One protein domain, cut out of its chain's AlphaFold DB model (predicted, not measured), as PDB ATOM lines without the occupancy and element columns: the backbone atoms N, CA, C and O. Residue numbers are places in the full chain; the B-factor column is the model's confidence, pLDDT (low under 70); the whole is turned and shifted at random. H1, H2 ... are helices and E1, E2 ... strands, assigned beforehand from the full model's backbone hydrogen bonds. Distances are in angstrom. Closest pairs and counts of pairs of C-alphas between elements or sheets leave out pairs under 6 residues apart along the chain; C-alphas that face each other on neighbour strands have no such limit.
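What this domain is: This is residues 4 to 138 of the 148 residues of an uncharacterized protein of Candidatus Wildermuthbacteria bacterium RIFCSPHIGHO2_02_FULL_45_25 (UniProt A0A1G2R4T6). Two small, strongly twisted sheets of three strands each meet where edge strand E6 of one comes beside edge strand E3 of the other. Helix H4 packs on the first sheet, E1 E5 E6; H1 packs over E2 on one face of the second sheet, E3 E2 E4, and H2 is on that same face but beside the strands; H2 and H4 sit toward opposite ends of the longest axis, and residues 62 to 75 sweep round the outside from H2 to little H3. The printed part has 135 residues, with elements in the order H1 E1 E2 E3 H2 H3 H4 E4 E5 E6, and both sheets are antiparallel. The class is mixed, helices and strands, with 66 residues in named elements, under half. The whole is compact, with a radius of gyration of the C-alphas of 14.4 A and spans of 44 by 33 by 26 A.

Where its parts are: Find C-alpha 120 at (134.257, 145.305, 132.717); from there E5, residues 120 to 128, runs 23.4 A to C-alpha 128 at (116.630, 138.725, 118.808). Beside it look for E1, residues 20 to 23, and E6, residues 131 to 137, 18.9 A long. The other sheet holds E3, residues 48 to 52, E2, residues 35 to 41, 18.0 A long, and E4, residues 105 to 108. The helices are H4, residues 85 to 95, 15.2 A; H1, residues 4 to 10, beginning at (116.951, 123.507, 133.268); H2, residues 54 to 61; and H3, residues 76 to 79.

How they stand to each other: Start at the hairpin E5 and E6, where N 124 and O 135 are 3.0 A apart, within hydrogen-bond range. On the other side of E5 is E1, with N 123 and O 20 at 2.8 A. H4 is on one face of this sheet, two layers, a helix over strands; it runs across E5 at 81 degrees on the local plane, and the closest C-alphas are those of Ser 92 and Leu 128, 7.0 A. H3 is on this sheet too, over E5, with C-alphas 79 and 126 closest at 5.1 A. Step from E6 to E3: the closest C-alphas, of Thr 48 and Val 133, are 5.0 A apart. E3 forms a hairpin with E2, with N 50 and O 39 at 2.8 A; E2 pairs onward with E4, with N 38 and O 105 at 2.9 A. H1 and H2 are on the same face of this sheet, again two layers; the C-alphas of Leu 6 and Leu 41 come closest for H1 and E2, 6.0 A, and those of Ala 36 and Gln 54 for H2 and E2, 6.7 A. In H1, H2 and H4 every O i to N i+4 pair is within hydrogen-bond range; H3 is too short for one.

The domain as a whole: The two farthest C-alphas, of Glu 62 and Ser 86, are 44.5 A apart. The printed part has no cut. The links E1 to E2, H2 to H3 and E4 to E5 are long. Look for low confidence at residues 65 to 69, under 70; the mean pLDDT of the printed part is 92.6.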
ATOM      1  N   GLU A   4     117.936 123.185 132.222       91.88
ATOM      2  CA  GLU A   4     116.951 123.507 133.268       91.88
ATOM      3  C   GLU A   4     117.566 124.228 134.479       91.88
ATOM      4  O   GLU A   4     116.965 125.148 135.026       91.88
ATOM      5  N   GLU A   5     118.772 123.833 134.898       90.12
ATOM      6  CA  GLU A   5     119.497 124.478 136.002       90.12
ATOM      7  C   GLU A   5     119.921 125.894 135.598       90.12
ATOM      8  O   GLU A   5     119.686 126.851 136.332       90.12
ATOM      9  N   LEU A   6     120.472 126.045 134.389       93.69
ATOM     10  CA  LEU A   6     120.842 127.349 133.838       93.69
ATOM     11  C   LEU A   6     119.632 128.281 133.720       93.69
ATOM     12  O   LEU A   6     119.727 129.456 134.074       93.69
ATOM     13  N   LEU A   7     118.493 127.754 133.268       93.19
ATOM     14  CA  LEU A   7     117.252 128.507 133.139       93.19
ATOM     15  C   LEU A   7     116.778 129.022 134.502       93.19
ATOM     16  O   LEU A   7     116.546 130.220 134.645       93.19
ATOM     17  N   ARG A   8     116.747 128.159 135.528       90.25
ATOM     18  CA  ARG A   8     116.380 128.556 136.902       90.25
ATOM     19  C   ARG A   8     117.270 129.667 137.451       90.25
ATOM     20  O   ARG A   8     116.784 130.526 138.180       90.25
ATOM     21  N   ILE A   9     118.565 129.651 137.129       91.19
ATOM     22  CA  ILE A   9     119.499 130.704 137.548       91.19
ATOM     23  C   ILE A   9     119.147 132.031 136.870       91.19
ATOM     24  O   ILE A   9     119.006 133.047 137.552       91.19
ATOM     25  N   VAL A  10     118.989 132.023 135.544       92.12
ATOM     26  CA  VAL A  10     118.741 133.241 134.754       92.12
ATOM     27  C   VAL A  10     117.373 133.854 135.067       92.12
ATOM     28  O   VAL A  10     117.265 135.073 135.172       92.12
ATOM     29  N   GLU A  11     116.341 133.046 135.319       90.62
ATOM     30  CA  GLU A  11     114.994 133.521 135.681       90.62
ATOM     31  C   GLU A  11     114.927 134.255 137.032       90.62
ATOM     32  O   GLU A  11     113.932 134.908 137.344       90.62
ATOM     33  N   ARG A  12     115.982 134.187 137.849       89.06
ATOM     34  CA  ARG A  12     116.089 134.944 139.109       89.06
ATOM     35  C   ARG A  12     116.700 136.331 138.900       89.06
ATOM     36  O   ARG A  12     116.704 137.154 139.823       89.06
ATOM     37  N   TRP A  13     117.257 136.606 137.721       89.69
ATOM     38  CA  TRP A  13     117.962 137.853 137.455       89.69
ATOM     39  C   TRP A  13     116.994 139.014 137.262       89.69
ATOM     40  O   TRP A  13     115.955 138.912 136.617       89.69
ATOM     41  N   ASN A  14     117.377 140.172 137.794       88.62
ATOM     42  CA  ASN A  14     116.703 141.424 137.485       88.62
ATOM     43  C   ASN A  14     117.334 142.035 136.229       88.62
ATOM     44  O   ASN A  14     118.211 142.893 136.335       88.62
ATOM     45  N   ILE A  15     116.941 141.535 135.057       91.50
ATOM     46  CA  ILE A  15     117.532 141.936 133.778       91.50
ATOM     47  C   ILE A  15     117.104 143.364 133.409       91.50
ATOM     48  O   ILE A  15     115.914 143.673 133.339       91.50
ATOM     49  N   ASN A  16     118.083 144.235 133.149       91.50
ATOM     50  CA  ASN A  16     117.860 145.624 132.754       91.50
ATOM     51  C   ASN A  16     117.815 145.751 131.216       91.50
ATOM     52  O   ASN A  16     118.764 145.327 130.555       91.50
ATOM     53  N   PRO A  17     116.758 146.341 130.621       92.50
ATOM     54  CA  PRO A  17     116.701 146.589 129.178       92.50
ATOM     55  C   PRO A  17     117.660 147.683 128.700       92.50
ATOM     56  O   PRO A  17     117.927 147.774 127.501       92.50
ATOM     57  N   ASN A  18     118.184 148.514 129.604       93.06
ATOM     58  CA  ASN A  18     119.168 149.532 129.262       93.06
ATOM     59  C   ASN A  18     120.593 148.964 129.353       93.06
ATOM     60  O   ASN A  18     120.902 148.291 130.335       93.06
ATOM     61  N   PRO A  19     121.481 149.272 128.389       94.62
ATOM     62  CA  PRO A  19     122.897 148.923 128.462       94.62
ATOM     63  C   PRO A  19     123.576 149.406 129.751       94.62
ATOM     64  O   PRO A  19     123.470 150.579 130.114       94.62
ATOM     65  N   GLU A  20     124.353 148.532 130.394       95.62
ATOM     66  CA  GLU A  20     125.075 148.846 131.634       95.62
ATOM     67  C   GLU A  20     126.572 148.579 131.489       95.62
ATOM     68  O   GLU A  20     126.979 147.456 131.199       95.62
ATOM     69  N   TYR A  21     127.417 149.582 131.747       96.25
ATOM     70  CA  TYR A  21     128.863 149.370 131.835       96.25
ATOM     71  C   TYR A  21     129.261 149.004 133.265       96.25
ATOM     72  O   TYR A  21     129.294 149.866 134.147       96.25
ATOM     73  N   ARG A  22     129.565 147.727 133.507       96.62
ATOM     74  CA  ARG A  22     129.893 147.209 134.842       96.62
ATOM     75  C   ARG A  22     130.842 146.014 134.780       96.62
ATOM     76  O   ARG A  22     131.189 145.531 133.708       96.62
ATOM     77  N   GLY A  23     131.290 145.570 135.953       97.38
ATOM     78  CA  GLY A  23     132.016 144.311 136.102       97.38
ATOM     79  C   GLY A  23     131.103 143.092 135.987       97.38
ATOM     80  O   GLY A  23     129.880 143.184 136.160       97.38
ATOM     81  N   PHE A  24     131.726 141.943 135.750       97.81
ATOM     82  CA  PHE A  24     131.049 140.656 135.682       97.81
ATOM     83  C   PHE A  24     130.745 140.123 137.077       97.81
ATOM     84  O   PHE A  24     131.529 140.293 138.013       97.81
ATOM     85  N   ARG A  25     129.600 139.458 137.207       96.62
ATOM     86  CA  ARG A  25     129.156 138.826 138.447       96.62
ATOM     87  C   ARG A  25     128.903 137.352 138.212       96.62
ATOM     88  O   ARG A  25     128.526 136.948 137.115       96.62
ATOM     89  N   CYS A  26     129.089 136.564 139.260       96.88
ATOM     90  CA  CYS A  26     128.644 135.187 139.271       96.88
ATOM     91  C   CYS A  26     127.126 135.144 139.086       96.88
ATOM     92  O   CYS A  26     126.383 135.713 139.880       96.88
ATOM     93  N   ALA A  27     126.680 134.405 138.084       94.75
ATOM     94  CA  ALA A  27     125.298 134.071 137.793       94.75
ATOM     95  C   ALA A  27     124.510 133.637 139.040       94.75
ATOM     96  O   ALA A  27     123.370 134.058 139.231       94.75
ATOM     97  N   GLN A  28     125.150 132.838 139.897       92.38
ATOM     98  CA  GLN A  28     124.534 132.236 141.074       92.38
ATOM     99  C   GLN A  28     124.596 133.141 142.311       92.38
ATOM    100  O   GLN A  28     123.564 133.497 142.864       92.38
ATOM    101  N   CYS A  29     125.797 133.505 142.776       92.88
ATOM    102  CA  CYS A  29     125.955 134.253 144.031       92.88
ATOM    103  C   CYS A  29     126.006 135.775 143.862       92.88
ATOM    104  O   CYS A  29     126.055 136.485 144.857       92.88
ATOM    105  N   GLN A  30     126.018 136.281 142.624       93.00
ATOM    106  CA  GLN A  30     126.081 137.709 142.286       93.00
ATOM    107  C   GLN A  30     127.349 138.453 142.757       93.00
ATOM    108  O   GLN A  30     127.467 139.656 142.530       93.00
ATOM    109  N   GLU A  31     128.336 137.750 143.318       95.75
ATOM    110  CA  GLU A  31     129.657 138.307 143.631       95.75
ATOM    111  C   GLU A  31     130.428 138.681 142.363       95.75
ATOM    112  O   GLU A  31     130.351 137.980 141.348       95.75
ATOM    113  N   TYR A  32     131.201 139.767 142.421       96.62
ATOM    114  CA  TYR A  32     132.044 140.185 141.301       96.62
ATOM    115  C   TYR A  32     133.181 139.193 141.047       96.62
ATOM    116  O   TYR A  32     133.826 138.703 141.975       96.62
ATOM    117  N   ILE A  33     133.446 138.921 139.772       97.50
ATOM    118  CA  ILE A  33     134.433 137.935 139.327       97.50
ATOM    119  C   ILE A  33     135.193 138.433 138.096       97.50
ATOM    120  O   ILE A  33     134.679 139.225 137.315       97.50
ATOM    121  N   ILE A  34     136.413 137.927 137.912       94.81
ATOM    122  CA  ILE A  34     137.290 138.232 136.758       94.81
ATOM    123  C   ILE A  34     137.501 137.027 135.824       94.81
ATOM    124  O   ILE A  34     138.023 137.161 134.721       94.81
ATOM    125  N   LYS A  35     137.091 135.835 136.269       95.44
ATOM    126  CA  LYS A  35     137.047 134.593 135.493       95.44
ATOM    127  C   LYS A  35     135.858 133.760 135.954       95.44
ATOM    128  O   LYS A  35     135.502 133.804 137.134       95.44
ATOM    129  N   ALA A  36     135.281 132.985 135.049       97.69
ATOM    130  CA  ALA A  36     134.111 132.164 135.330       97.69
ATOM    131  C   ALA A  36     134.166 130.853 134.554       97.69
ATOM    132  O   ALA A  36     134.881 130.747 133.562       97.69
ATOM    133  N   TRP A  37     133.382 129.878 134.995       98.12
ATOM    134  CA  TRP A  37     132.893 128.826 134.118       98.12
ATOM    135  C   TRP A  37     131.828 129.427 133.207       98.12
ATOM    136  O   TRP A  37     130.830 129.963 133.692       98.12
ATOM    137  N   HIS A  38     132.066 129.374 131.901       97.69
ATOM    138  CA  HIS A  38     131.150 129.879 130.884       97.69
ATOM    139  C   HIS A  38     130.247 128.745 130.434       97.69
ATOM    140  O   HIS A  38     130.714 127.809 129.790       97.69
ATOM    141  N   HIS A  39     128.971 128.823 130.798       97.62
ATOM    142  CA  HIS A  39     127.924 127.942 130.283       97.62
ATOM    143  C   HIS A  39     127.095 128.696 129.246       97.62
ATOM    144  O   HIS A  39     127.001 129.921 129.304       97.62
ATOM    145  N   TRP A  40     126.439 127.966 128.350       97.38
ATOM    146  CA  TRP A  40     125.483 128.533 127.402       97.38
ATOM    147  C   TRP A  40     124.071 128.050 127.709       97.38
ATOM    148  O   TRP A  40     123.797 126.848 127.656       97.38
ATOM    149  N   LEU A  41     123.173 128.993 128.002       97.31
ATOM    150  CA  LEU A  41     121.737 128.742 128.049       97.31
ATOM    151  C   LEU A  41     121.148 128.959 126.651       97.31
ATOM    152  O   LEU A  41     121.339 130.021 126.058       97.31
ATOM    153  N   LYS A  42     120.442 127.947 126.143       96.50
ATOM    154  CA  LYS A  42     119.888 127.877 124.778       96.50
ATOM    155  C   LYS A  42     118.380 127.578 124.754       96.50
ATOM    156  O   LYS A  42     117.808 127.361 123.689       96.50
ATOM    157  N   GLU A  43     117.748 127.526 125.923       95.31
ATOM    158  CA  GLU A  43     116.355 127.117 126.118       95.31
ATOM    159  C   GLU A  43     115.550 128.195 126.861       95.31
ATOM    160  O   GLU A  43     116.080 129.240 127.235       95.31
ATOM    161  N   GLY A  44     114.238 127.985 127.027       93.19
ATOM    162  CA  GLY A  44     113.360 128.934 127.733       93.19
ATOM    163  C   GLY A  44     113.240 130.298 127.041       93.19
ATOM    164  O   GLY A  44     112.942 131.305 127.677       93.19
ATOM    165  N   GLY A  45     113.523 130.362 125.737       94.94
ATOM    166  CA  GLY A  45     113.590 131.614 124.983       94.94
ATOM    167  C   GLY A  45     114.808 132.472 125.335       94.94
ATOM    168  O   GLY A  45     114.742 133.691 125.185       94.94
ATOM    169  N   TYR A  46     115.893 131.871 125.818       96.31
ATOM    170  CA  TYR A  46     117.180 132.532 126.018       96.31
ATOM    171  C   TYR A  46     118.234 131.957 125.073       96.31
ATOM    172  O   TYR A  46     118.200 130.781 124.712       96.31
ATOM    173  N   LYS A  47     119.188 132.807 124.698       96.69
ATOM    174  CA  LYS A  47     120.440 132.425 124.039       96.69
ATOM    175  C   LYS A  47     121.539 133.292 124.651       96.69
ATOM    176  O   LYS A  47     121.876 134.339 124.113       96.69
ATOM    177  N   THR A  48     122.009 132.921 125.840       96.50
ATOM    178  CA  THR A  48     122.816 133.815 126.686       96.50
ATOM    179  C   THR A  48     123.931 133.065 127.413       96.50
ATOM    180  O   THR A  48     123.727 131.910 127.813       96.50
ATOM    181  N   PRO A  49     125.107 133.684 127.607       96.56
ATOM    182  CA  PRO A  49     126.127 133.108 128.468       96.56
ATOM    183  C   PRO A  49     125.683 133.168 129.938       96.56
ATOM    184  O   PRO A  49     125.027 134.112 130.377       96.56
ATOM    185  N   VAL A  50     126.066 132.158 130.716       97.38
ATOM    186  CA  VAL A  50     125.824 132.072 132.161       97.38
ATOM    187  C   VAL A  50     127.161 131.836 132.853       97.38
ATOM    188  O   VAL A  50     127.773 130.772 132.736       97.38
ATOM    189  N   HIS A  51     127.637 132.858 133.560       97.50
ATOM    190  CA  HIS A  51     128.983 132.894 134.128       97.50
ATOM    191  C   HIS A  51     128.986 132.481 135.598       97.50
ATOM    192  O   HIS A  51     128.548 133.238 136.457       97.50
ATOM    193  N   VAL A  52     129.516 131.307 135.924       96.81
ATOM    194  CA  VAL A  52     129.483 130.773 137.295       96.81
ATOM    195  C   VAL A  52     130.880 130.824 137.917       96.81
ATOM    196  O   VAL A  52     131.864 130.410 137.303       96.81
ATOM    197  N   CYS A  53     131.006 131.339 139.143       97.00
ATOM    198  CA  CYS A  53     132.288 131.339 139.847       97.00
ATOM    199  C   CYS A  53     132.711 129.910 140.221       97.00
ATOM    200  O   CYS A  53     131.891 128.997 140.286       97.00
ATOM    201  N   GLN A  54     133.997 129.711 140.507       95.50
ATOM    202  CA  GLN A  54     134.530 128.384 140.824       95.50
ATOM    203  C   GLN A  54     133.821 127.718 142.016       95.50
ATOM    204  O   GLN A  54     133.523 126.531 141.947       95.50
ATOM    205  N   VAL A  55     133.507 128.482 143.068       94.56
ATOM    206  CA  VAL A  55     132.823 127.965 144.266       94.56
ATOM    207  C   VAL A  55     131.401 127.515 143.934       94.56
ATOM    208  O   VAL A  55     131.015 126.396 144.248       94.56
ATOM    209  N   CYS A  56     130.620 128.350 143.243       94.56
ATOM    210  CA  CYS A  56     129.257 127.983 142.861       94.56
ATOM    211  C   CYS A  56     129.234 126.816 141.868       94.56
ATOM    212  O   CYS A  56     128.354 125.970 141.967       94.56
ATOM    213  N   GLN A  57     130.208 126.737 140.956       94.38
ATOM    214  CA  GLN A  57     130.330 125.609 140.034       94.38
ATOM    215  C   GLN A  57     130.506 124.287 140.792       94.38
ATOM    216  O   GLN A  57     129.837 123.313 140.461       94.38
ATOM    217  N   GLN A  58     131.381 124.268 141.804       93.06
ATOM    218  CA  GLN A  58     131.613 123.091 142.648       93.06
ATOM    219  C   GLN A  58     130.354 122.718 143.433       93.06
ATOM    220  O   GLN A  58     129.913 121.575 143.361       93.06
ATOM    221  N   ASN A  59     129.711 123.689 144.086       91.00
ATOM    222  CA  ASN A  59     128.492 123.434 144.856       91.00
ATOM    223  C   ASN A  59     127.376 122.828 143.993       91.00
ATOM    224  O   ASN A  59     126.718 121.888 144.427       91.00
ATOM    225  N   ILE A  60     127.183 123.328 142.768       87.75
ATOM    226  CA  ILE A  60     126.180 122.790 141.834       87.75
ATOM    227  C   ILE A  60     126.539 121.357 141.423       87.75
ATOM    228  O   ILE A  60     125.682 120.480 141.417       87.75
ATOM    229  N   GLN A  61     127.815 121.080 141.135       87.19
ATOM    230  CA  GLN A  61     128.275 119.726 140.797       87.19
ATOM    231  C   GLN A  61     128.088 118.722 141.943       87.19
ATOM    232  O   GLN A  61     127.864 117.541 141.688       87.19
ATOM    233  N   GLU A  62     128.164 119.186 143.188       88.62
ATOM    234  CA  GLU A  62     127.964 118.377 144.392       88.62
ATOM    235  C   GLU A  62     126.488 118.274 144.824       88.62
ATOM    236  O   GLU A  62     126.184 117.570 145.784       88.62
ATOM    237  N   GLY A  63     125.562 118.955 144.135       82.38
ATOM    238  CA  GLY A  63     124.139 118.992 144.496       82.38
ATOM    239  C   GLY A  63     123.816 119.877 145.707       82.38
ATOM    240  O   GLY A  63     122.731 119.778 146.275       82.38
ATOM    241  N   ASN A  64     124.739 120.757 146.099       79.69
ATOM    242  CA  ASN A  64     124.631 121.676 147.234       79.69
ATOM    243  C   ASN A  64     124.042 123.034 146.807       79.69
ATOM    244  O   ASN A  64     124.601 124.100 147.092       79.69
ATOM    245  N   GLU A  65     122.934 123.013 146.068       68.12
ATOM    246  CA  GLU A  65     122.295 124.230 145.564       68.12
ATOM    247  C   GLU A  65     121.554 124.975 146.689       68.12
ATOM    248  O   GLU A  65     120.806 124.390 147.471       68.12
ATOM    249  N   GLY A  66     121.784 126.288 146.801       63.03
ATOM    250  CA  GLY A  66     121.074 127.148 147.751       63.03
ATOM    251  C   GLY A  66     119.596 127.342 147.386       63.03
ATOM    252  O   GLY A  66     119.225 127.258 146.216       63.03
ATOM    253  N   ASN A  67     118.784 127.630 148.410       55.75
ATOM    254  CA  ASN A  67     117.319 127.695 148.362       55.75
ATOM    255  C   ASN A  67     116.724 128.532 147.218       55.75
ATOM    256  O   ASN A  67     117.258 129.570 146.824       55.75
ATOM    257  N   ASP A  68     115.548 128.072 146.785       57.91
ATOM    258  CA  ASP A  68     114.645 128.683 145.814       57.91
ATOM    259  C   ASP A  68     114.370 130.158 146.121       57.91
ATOM    260  O   ASP A  68     113.554 130.499 146.980       57.91
ATOM    261  N   SER A  69     115.052 131.053 145.404       62.59
ATOM    262  CA  SER A  69     114.567 132.418 145.251       62.59
ATOM    263  C   SER A  69     113.458 132.453 144.202       62.59
ATOM    264  O   SER A  69     113.458 131.681 143.241       62.59
ATOM    265  N   GLU A  70     112.504 133.353 144.421       71.31
ATOM    266  CA  GLU A  70     111.345 133.550 143.558       71.31
ATOM    267  C   GLU A  70     111.789 133.896 142.129       71.31
ATOM    268  O   GLU A  70     112.646 134.765 141.921       71.31
ATOM    269  N   THR A  71     111.233 133.184 141.146       77.31
ATOM    270  CA  THR A  71     111.438 133.491 139.730       77.31
ATOM    271  C   THR A  71     110.782 134.825 139.405       77.31
ATOM    272  O   THR A  71     109.707 135.156 139.907       77.31
ATOM    273  N   LYS A  72     111.438 135.621 138.565       76.12
ATOM    274  CA  LYS A  72     110.903 136.897 138.103       76.12
ATOM    275  C   LYS A  72     110.451 136.750 136.666       76.12
ATOM    276  O   LYS A  72     111.247 136.435 135.785       76.12
ATOM    277  N   GLU A  73     109.173 137.013 136.426       80.62
ATOM    278  CA  GLU A  73     108.670 137.097 135.063       80.62
ATOM    279  C   GLU A  73     109.348 138.269 134.339       80.62
ATOM    280  O   GLU A  73     109.347 139.408 134.812       80.62
ATOM    281  N   ILE A  74     109.954 137.981 133.187       85.69
ATOM    282  CA  ILE A  74     110.600 138.993 132.357       85.69
ATOM    283  C   ILE A  74     109.599 139.516 131.334       85.69
ATOM    284  O   ILE A  74     109.178 138.799 130.427       85.69
ATOM    285  N   GLU A  75     109.292 140.808 131.416       90.00
ATOM    286  CA  GLU A  75     108.527 141.522 130.392       90.00
ATOM    287  C   GLU A  75     109.359 141.695 129.106       90.00
ATOM    288  O   GLU A  75     109.950 142.748 128.851       90.00
ATOM    289  N   ARG A  76     109.404 140.651 128.268       90.62
ATOM    290  CA  ARG A  76     110.216 140.594 127.033       90.62
ATOM    291  C   ARG A  76     109.987 141.770 126.078       90.62
ATOM    292  O   ARG A  76     110.920 142.187 125.399       90.62
ATOM    293  N   ALA A  77     108.783 142.340 126.069       91.12
ATOM    294  CA  ALA A  77     108.442 143.511 125.260       91.12
ATOM    295  C   ALA A  77     109.351 144.727 125.536       91.12
ATOM    296  O   ALA A  77     109.589 145.520 124.632       91.12
ATOM    297  N   LYS A  78     109.927 144.852 126.742       92.12
ATOM    298  CA  LYS A  78     110.874 145.934 127.086       92.12
ATOM    299  C   LYS A  78     112.207 145.848 126.337       92.12
ATOM    300  O   LYS A  78     112.934 146.834 126.278       92.12
ATOM    301  N   PHE A  79     112.535 144.683 125.784       93.94
ATOM    302  CA  PHE A  79     113.768 144.436 125.032       93.94
ATOM    303  C   PHE A  79     113.550 144.503 123.519       93.94
ATOM    304  O   PHE A  79     114.507 144.386 122.754       93.94
ATOM    305  N   GLN A  80     112.302 144.688 123.081       89.50
ATOM    306  CA  GLN A  80     111.975 144.893 121.681       89.50
ATOM    307  C   GLN A  80     112.330 146.329 121.285       89.50
ATOM    308  O   GLN A  80     111.936 147.280 121.953       89.50
ATOM    309  N   ASP A  81     113.111 146.481 120.213       86.38
ATOM    310  CA  ASP A  81     113.550 147.777 119.683       86.38
ATOM    311  C   ASP A  81     114.278 148.696 120.687       86.38
ATOM    312  O   ASP A  81     114.429 149.892 120.423       86.38
ATOM    313  N   ASN A  82     114.809 148.148 121.789       91.12
ATOM    314  CA  ASN A  82     115.483 148.901 122.858       91.12
ATOM    315  C   ASN A  82     116.806 149.566 122.424       91.12
ATOM    316  O   ASN A  82     117.378 150.381 123.152       91.12
ATOM    317  N   LEU A  83     117.289 149.237 121.224       91.69
ATOM    318  CA  LEU A  83     118.544 149.717 120.659       91.69
ATOM    319  C   LEU A  83     118.341 150.377 119.284       91.69
ATOM    320  O   LEU A  83     117.412 150.034 118.542       91.69
ATOM    321  N   PRO A  84     119.226 151.311 118.884       90.81
ATOM    322  CA  PRO A  84     119.321 151.795 117.505       90.81
ATOM    323  C   PRO A  84     119.460 150.643 116.505       90.81
ATOM    324  O   PRO A  84     120.238 149.720 116.731       90.81
ATOM    325  N   SER A  85     118.770 150.718 115.362       91.06
ATOM    326  CA  SER A  85     118.738 149.627 114.371       91.06
ATOM    327  C   SER A  85     120.125 149.240 113.844       91.06
ATOM    328  O   SER A  85     120.367 148.080 113.525       91.06
ATOM    329  N   SER A  86     121.061 150.192 113.782       90.44
ATOM    330  CA  SER A  86     122.456 149.911 113.429       90.44
ATOM    331  C   SER A  86     123.161 149.047 114.477       90.44
ATOM    332  O   SER A  86     123.884 148.131 114.109       90.44
ATOM    333  N   ILE A  87     122.930 149.315 115.767       91.12
ATOM    334  CA  ILE A  87     123.498 148.542 116.879       91.12
ATOM    335  C   ILE A  87     122.845 147.162 116.950       91.12
ATOM    336  O   ILE A  87     123.548 146.168 117.092       91.12
ATOM    337  N   PHE A  88     121.524 147.095 116.774       92.94
ATOM    338  CA  PHE A  88     120.787 145.835 116.707       92.94
ATOM    339  C   PHE A  88     121.353 144.902 115.626       92.94
ATOM    340  O   PHE A  88     121.657 143.745 115.898       92.94
ATOM    341  N   ARG A  89     121.569 145.418 114.407       93.19
ATOM    342  CA  ARG A  89     122.132 144.632 113.299       93.19
ATOM    343  C   ARG A  89     123.561 144.160 113.580       93.19
ATOM    344  O   ARG A  89     123.894 143.026 113.247       93.19
ATOM    345  N   ASP A  90     124.390 145.013 114.182       93.25
ATOM    346  CA  ASP A  90     125.746 144.641 114.601       93.25
ATOM    347  C   ASP A  90     125.714 143.496 115.628       93.25
ATOM    348  O   ASP A  90     126.461 142.531 115.479       93.25
ATOM    349  N   ILE A  91     124.835 143.580 116.637       95.00
ATOM    350  CA  ILE A  91     124.652 142.535 117.655       95.00
ATOM    351  C   ILE A  91     124.161 141.233 117.017       95.00
ATOM    352  O   ILE A  91     124.770 140.192 117.246       95.00
ATOM    353  N   SER A  92     123.134 141.288 116.165       95.81
ATOM    354  CA  SER A  92     122.616 140.109 115.456       95.81
ATOM    355  C   SER A  92     123.729 139.379 114.699       95.81
ATOM    356  O   SER A  92     123.925 138.184 114.890       95.81
ATOM    357  N   GLY A  93     124.541 140.106 113.922       96.56
ATOM    358  CA  GLY A  93     125.631 139.504 113.147       96.56
ATOM    359  C   GLY A  93     126.795 138.949 113.982       96.56
ATOM    360  O   GLY A  93     127.588 138.163 113.460       96.56
ATOM    361  N   ILE A  94     126.930 139.362 115.246       96.44
ATOM    362  CA  ILE A  94     127.875 138.779 116.212       96.44
ATOM    363  C   ILE A  94     127.283 137.495 116.798       96.44
ATOM    364  O   ILE A  94     127.934 136.452 116.770       96.44
ATOM    365  N   VAL A  95     126.032 137.554 117.260       96.56
ATOM    366  CA  VAL A  95     125.320 136.437 117.900       96.56
ATOM    367  C   VAL A  95     125.100 135.258 116.943       96.56
ATOM    368  O   VAL A  95     125.088 134.101 117.372       96.56
ATOM    369  N   ASP A  96     124.966 135.523 115.643       95.81
ATOM    370  CA  ASP A  96     124.874 134.491 114.600       95.81
ATOM    371  C   ASP A  96     126.166 133.681 114.433       95.81
ATOM    372  O   ASP A  96     126.134 132.559 113.933       95.81
ATOM    373  N   LYS A  97     127.307 134.235 114.854       96.06
ATOM    374  CA  LYS A  97     128.629 133.601 114.733       96.06
ATOM    375  C   LYS A  97     129.086 132.915 116.013       96.06
ATOM    376  O   LYS A  97     130.170 132.340 116.023       96.06
ATOM    377  N   TRP A  98     128.315 133.009 117.094       95.56
ATOM    378  CA  TRP A  98     128.687 132.372 118.347       95.56
ATOM    379  C   TRP A  98     128.708 130.853 118.229       95.56
ATOM    380  O   TRP A  98     127.748 130.226 117.783       95.56
ATOM    381  N   GLU A  99     129.790 130.274 118.733       94.06
ATOM    382  CA  GLU A  99     129.880 128.853 119.026       94.06
ATOM    383  C   GLU A  99     129.350 128.618 120.444       94.06
ATOM    384  O   GLU A  99     129.801 129.252 121.398       94.06
ATOM    385  N   LEU A 100     128.369 127.722 120.581       94.44
ATOM    386  CA  LEU A 100     127.642 127.484 121.835       94.44
ATOM    387  C   LEU A 100     127.884 126.050 122.343       94.44
ATOM    388  O   LEU A 100     126.953 125.229 122.312       94.44
ATOM    389  N   PRO A 101     129.124 125.712 122.750       94.81
ATOM    390  CA  PRO A 101     129.459 124.370 123.210       94.81
ATOM    391  C   PRO A 101     128.592 123.957 124.404       94.81
ATOM    392  O   PRO A 101     128.204 124.786 125.229       94.81
ATOM    393  N   ASP A 102     128.298 122.659 124.495       92.06
ATOM    394  CA  ASP A 102     127.578 122.083 125.639       92.06
ATOM    395  C   ASP A 102     128.458 122.012 126.894       92.06
ATOM    396  O   ASP A 102     127.967 122.090 128.024       92.06
ATOM    397  N   GLU A 103     129.769 121.876 126.700       93.00
ATOM    398  CA  GLU A 103     130.744 121.843 127.780       93.00
ATOM    399  C   GLU A 103     131.124 123.253 128.224       93.00
ATOM    400  O   GLU A 103     131.457 124.124 127.418       93.00
ATOM    401  N   ALA A 104     131.108 123.461 129.538       95.19
ATOM    402  CA  ALA A 104     131.531 124.716 130.125       95.19
ATOM    403  C   ALA A 104     133.049 124.788 130.243       95.19
ATOM    404  O   ALA A 104     133.699 123.813 130.622       95.19
ATOM    405  N   VAL A 105     133.603 125.975 130.013       95.44
ATOM    406  CA  VAL A 105     135.051 126.202 130.081       95.44
ATOM    407  C   VAL A 105     135.361 127.334 131.058       95.44
ATOM    408  O   VAL A 105     134.663 128.348 131.102       95.44
ATOM    409  N   LEU A 106     136.406 127.153 131.869       96.81
ATOM    410  CA  LEU A 106     136.898 128.170 132.799       96.81
ATOM    411  C   LEU A 106     137.829 129.144 132.071       96.81
ATOM    412  O   LEU A 106     138.955 128.781 131.729       96.81
ATOM    413  N   LEU A 107     137.389 130.387 131.875       96.50
ATOM    414  CA  LEU A 107     138.170 131.403 131.164       96.50
ATOM    415  C   LEU A 107     137.844 132.843 131.612       96.50
ATOM    416  O   LEU A 107     136.784 133.085 132.207       96.50
ATOM    417  N   PRO A 108     138.769 133.805 131.399       97.25
ATOM    418  CA  PRO A 108     138.500 135.235 131.577       97.25
ATOM    419  C   PRO A 108     137.404 135.733 130.631       97.25
ATOM    420  O   PRO A 108     137.088 135.078 129.641       97.25
ATOM    421  N   PHE A 109     136.847 136.909 130.908       97.94
ATOM    422  CA  PHE A 109     135.842 137.515 130.037       97.94
ATOM    423  C   PHE A 109     136.475 138.200 128.832       97.94
ATOM    424  O   PHE A 109     137.575 138.752 128.919       97.94
ATOM    425  N   THR A 110     135.754 138.195 127.716       97.56
ATOM    426  CA  THR A 110     136.171 138.824 126.463       97.56
ATOM    427  C   THR A 110     135.054 139.691 125.895       97.56
ATOM    428  O   THR A 110     133.882 139.551 126.232       97.56
ATOM    429  N   CYS A 111     135.435 140.643 125.051       97.88
ATOM    430  CA  CYS A 111     134.499 141.411 124.241       97.88
ATOM    431  C   CYS A 111     133.991 140.562 123.069       97.88
ATOM    432  O   CYS A 111     134.804 140.114 122.263       97.88
ATOM    433  N   ASP A 112     132.679 140.462 122.873       97.38
ATOM    434  CA  ASP A 112     132.084 139.667 121.787       97.38
ATOM    435  C   ASP A 112     132.413 140.200 120.381       97.38
ATOM    436  O   ASP A 112     132.261 139.498 119.385       97.38
ATOM    437  N   LYS A 113     132.868 141.459 120.271       96.25
ATOM    438  CA  LYS A 113     133.232 142.079 118.984       96.25
ATOM    439  C   LYS A 113     134.702 141.926 118.627       96.25
ATOM    440  O   LYS A 113     135.025 141.597 117.490       96.25
ATOM    441  N   CYS A 114     135.592 142.278 119.554       97.12
ATOM    442  CA  CYS A 114     137.034 142.328 119.293       97.12
ATOM    443  C   CYS A 114     137.819 141.196 119.956       97.12
ATOM    444  O   CYS A 114     138.994 141.048 119.650       97.12
ATOM    445  N   HIS A 115     137.182 140.401 120.818       96.88
ATOM    446  CA  HIS A 115     137.769 139.288 121.571       96.88
ATOM    447  C   HIS A 115     138.866 139.675 122.574       96.88
ATOM    448  O   HIS A 115     139.437 138.798 123.220       96.88
ATOM    449  N   ASP A 116     139.119 140.972 122.774       97.81
ATOM    450  CA  ASP A 116     140.013 141.447 123.831       97.81
ATOM    451  C   ASP A 116     139.480 141.039 125.206       97.81
ATOM    452  O   ASP A 116     138.273 141.119 125.463       97.81
ATOM    453  N   GLN A 117     140.391 140.655 126.102       97.88
ATOM    454  CA  GLN A 117     140.062 140.378 127.496       97.88
ATOM    455  C   GLN A 117     139.585 141.642 128.214       97.88
ATOM    456  O   GLN A 117     140.110 142.738 128.002       97.88
ATOM    457  N   VAL A 118     138.590 141.482 129.084       97.69
ATOM    458  CA  VAL A 118     137.961 142.579 129.821       97.69
ATOM    459  C   VAL A 118     137.643 142.178 131.259       97.69
ATOM    460  O   VAL A 118     137.274 141.045 131.536       97.69
ATOM    461  N   GLU A 119     137.730 143.136 132.178       96.75
ATOM    462  CA  GLU A 119     137.215 142.995 133.553       96.75
ATOM    463  C   GLU A 119     135.853 143.687 133.727       96.75
ATOM    464  O   GLU A 119     135.108 143.417 134.671       96.75
ATOM    465  N   GLN A 120     135.521 144.588 132.799       97.44
ATOM    466  CA  GLN A 120     134.257 145.305 132.717       97.44
ATOM    467  C   GLN A 120     133.806 145.384 131.265       97.44
ATOM    468  O   GLN A 120     134.615 145.618 130.361       97.44
ATOM    469  N   ALA A 121     132.507 145.250 131.048       97.69
ATOM    470  CA  ALA A 121     131.903 145.342 129.734       97.69
ATOM    471  C   ALA A 121     130.599 146.133 129.796       97.69
ATOM    472  O   ALA A 121     129.994 146.314 130.852       97.69
ATOM    473  N   TRP A 122     130.171 146.607 128.634       97.50
ATOM    474  CA  TRP A 122     128.775 146.917 128.390       97.50
ATOM    475  C   TRP A 122     128.007 145.604 128.327       97.50
ATOM    476  O   TRP A 122     128.237 144.821 127.407       97.50
ATOM    477  N   HIS A 123     127.133 145.392 129.303       97.06
ATOM    478  CA  HIS A 123     126.149 144.322 129.350       97.06
ATOM    479  C   HIS A 123     124.894 144.798 128.634       97.06
ATOM    480  O   HIS A 123     124.319 145.828 129.006       97.06
ATOM    481  N   ILE A 124     124.504 144.091 127.579       96.62
ATOM    482  CA  ILE A 124     123.406 144.513 126.717       96.62
ATOM    483  C   ILE A 124     122.483 143.346 126.488       96.62
ATOM    484  O   ILE A 124     122.842 142.382 125.815       96.62
ATOM    485  N   TRP A 125     121.270 143.507 126.989       96.62
ATOM    486  CA  TRP A 125     120.178 142.596 126.739       96.62
ATOM    487  C   TRP A 125     119.344 143.085 125.568       96.62
ATOM    488  O   TRP A 125     118.939 144.248 125.523       96.62
ATOM    489  N   THR A 126     119.076 142.207 124.610       95.69
ATOM    490  CA  THR A 126     118.205 142.517 123.475       95.69
ATOM    491  C   THR A 126     117.415 141.285 123.055       95.69
ATOM    492  O   THR A 126     117.866 140.151 123.244       95.69
ATOM    493  N   LEU A 127     116.211 141.510 122.532       96.44
ATOM    494  CA  LEU A 127     115.367 140.450 121.998       96.44
ATOM    495  C   LEU A 127     115.697 140.255 120.512       96.44
ATOM    496  O   LEU A 127     115.349 141.097 119.686       96.44
ATOM    497  N   LEU A 128     116.373 139.153 120.184       94.25
ATOM    498  CA  LEU A 128     116.630 138.725 118.808       94.25
ATOM    499  C   LEU A 128     115.636 137.624 118.438       94.25
ATOM    500  O   LEU A 128     115.680 136.528 118.999       94.25
ATOM    501  N   ASP A 129     114.730 137.923 117.510       90.75
ATOM    502  CA  ASP A 129     113.581 137.082 117.162       90.75
ATOM    503  C   ASP A 129     112.746 136.698 118.397       90.75
ATOM    504  O   ASP A 129     111.941 137.489 118.887       90.75
ATOM    505  N   THR A 130     112.942 135.485 118.919       91.94
ATOM    506  CA  THR A 130     112.262 134.962 120.117       91.94
ATOM    507  C   THR A 130     113.195 134.814 121.321       91.94
ATOM    508  O   THR A 130     112.736 134.506 122.425       91.94
ATOM    509  N   TYR A 131     114.493 135.059 121.133       95.88
ATOM    510  CA  TYR A 131     115.526 134.827 122.131       95.88
ATOM    511  C   TYR A 131     115.953 136.117 122.816       95.88
ATOM    512  O   TYR A 131     116.310 137.099 122.168       95.88
ATOM    513  N   LEU A 132     115.974 136.088 124.144       96.75
ATOM    514  CA  LEU A 132     116.622 137.118 124.938       96.75
ATOM    515  C   LEU A 132     118.118 136.788 125.054       96.75
ATOM    516  O   LEU A 132     118.491 135.681 125.458       96.75
ATOM    517  N   VAL A 133     118.960 137.738 124.650       97.06
ATOM    518  CA  VAL A 133     120.409 137.557 124.491       97.06
ATOM    519  C   VAL A 133     121.156 138.637 125.266       97.06
ATOM    520  O   VAL A 133     120.848 139.816 125.085       97.06
ATOM    521  N   GLU A 134     122.149 138.253 126.073       97.56
ATOM    522  CA  GLU A 134     123.131 139.180 126.650       97.56
ATOM    523  C   GLU A 134     124.413 139.189 125.823       97.56
ATOM    524  O   GLU A 134     125.036 138.149 125.630       97.56
ATOM    525  N   THR A 135     124.833 140.372 125.385       97.44
ATOM    526  CA  THR A 135     126.140 140.597 124.754       97.44
ATOM    527  C   THR A 135     127.033 141.464 125.635       97.44
ATOM    528  O   THR A 135     126.555 142.319 126.388       97.44
ATOM    529  N   HIS A 136     128.340 141.262 125.505       97.81
ATOM    530  CA  HIS A 136     129.398 141.898 126.273       97.81
ATOM    531  C   HIS A 136     130.359 142.654 125.355       97.81
ATOM    532  O   HIS A 136     131.101 142.067 124.568       97.81
ATOM    533  N   PHE A 137     130.421 143.981 125.487       97.56
ATOM    534  CA  PHE A 137     131.362 144.801 124.713       97.56
ATOM    535  C   PHE A 137     132.357 145.538 125.601       97.56
ATOM    536  O   PHE A 137     131.982 146.193 126.571       97.56
ATOM    537  N   CYS A 138     133.637 145.542 125.216       97.62
ATOM    538  CA  CYS A 138     134.618 146.413 125.859       97.62
ATOM    539  C   CYS A 138     134.210 147.889 125.728       97.62
ATOM    540  O   CYS A 138     133.448 148.276 124.834       97.62
TER     541      CYS A 138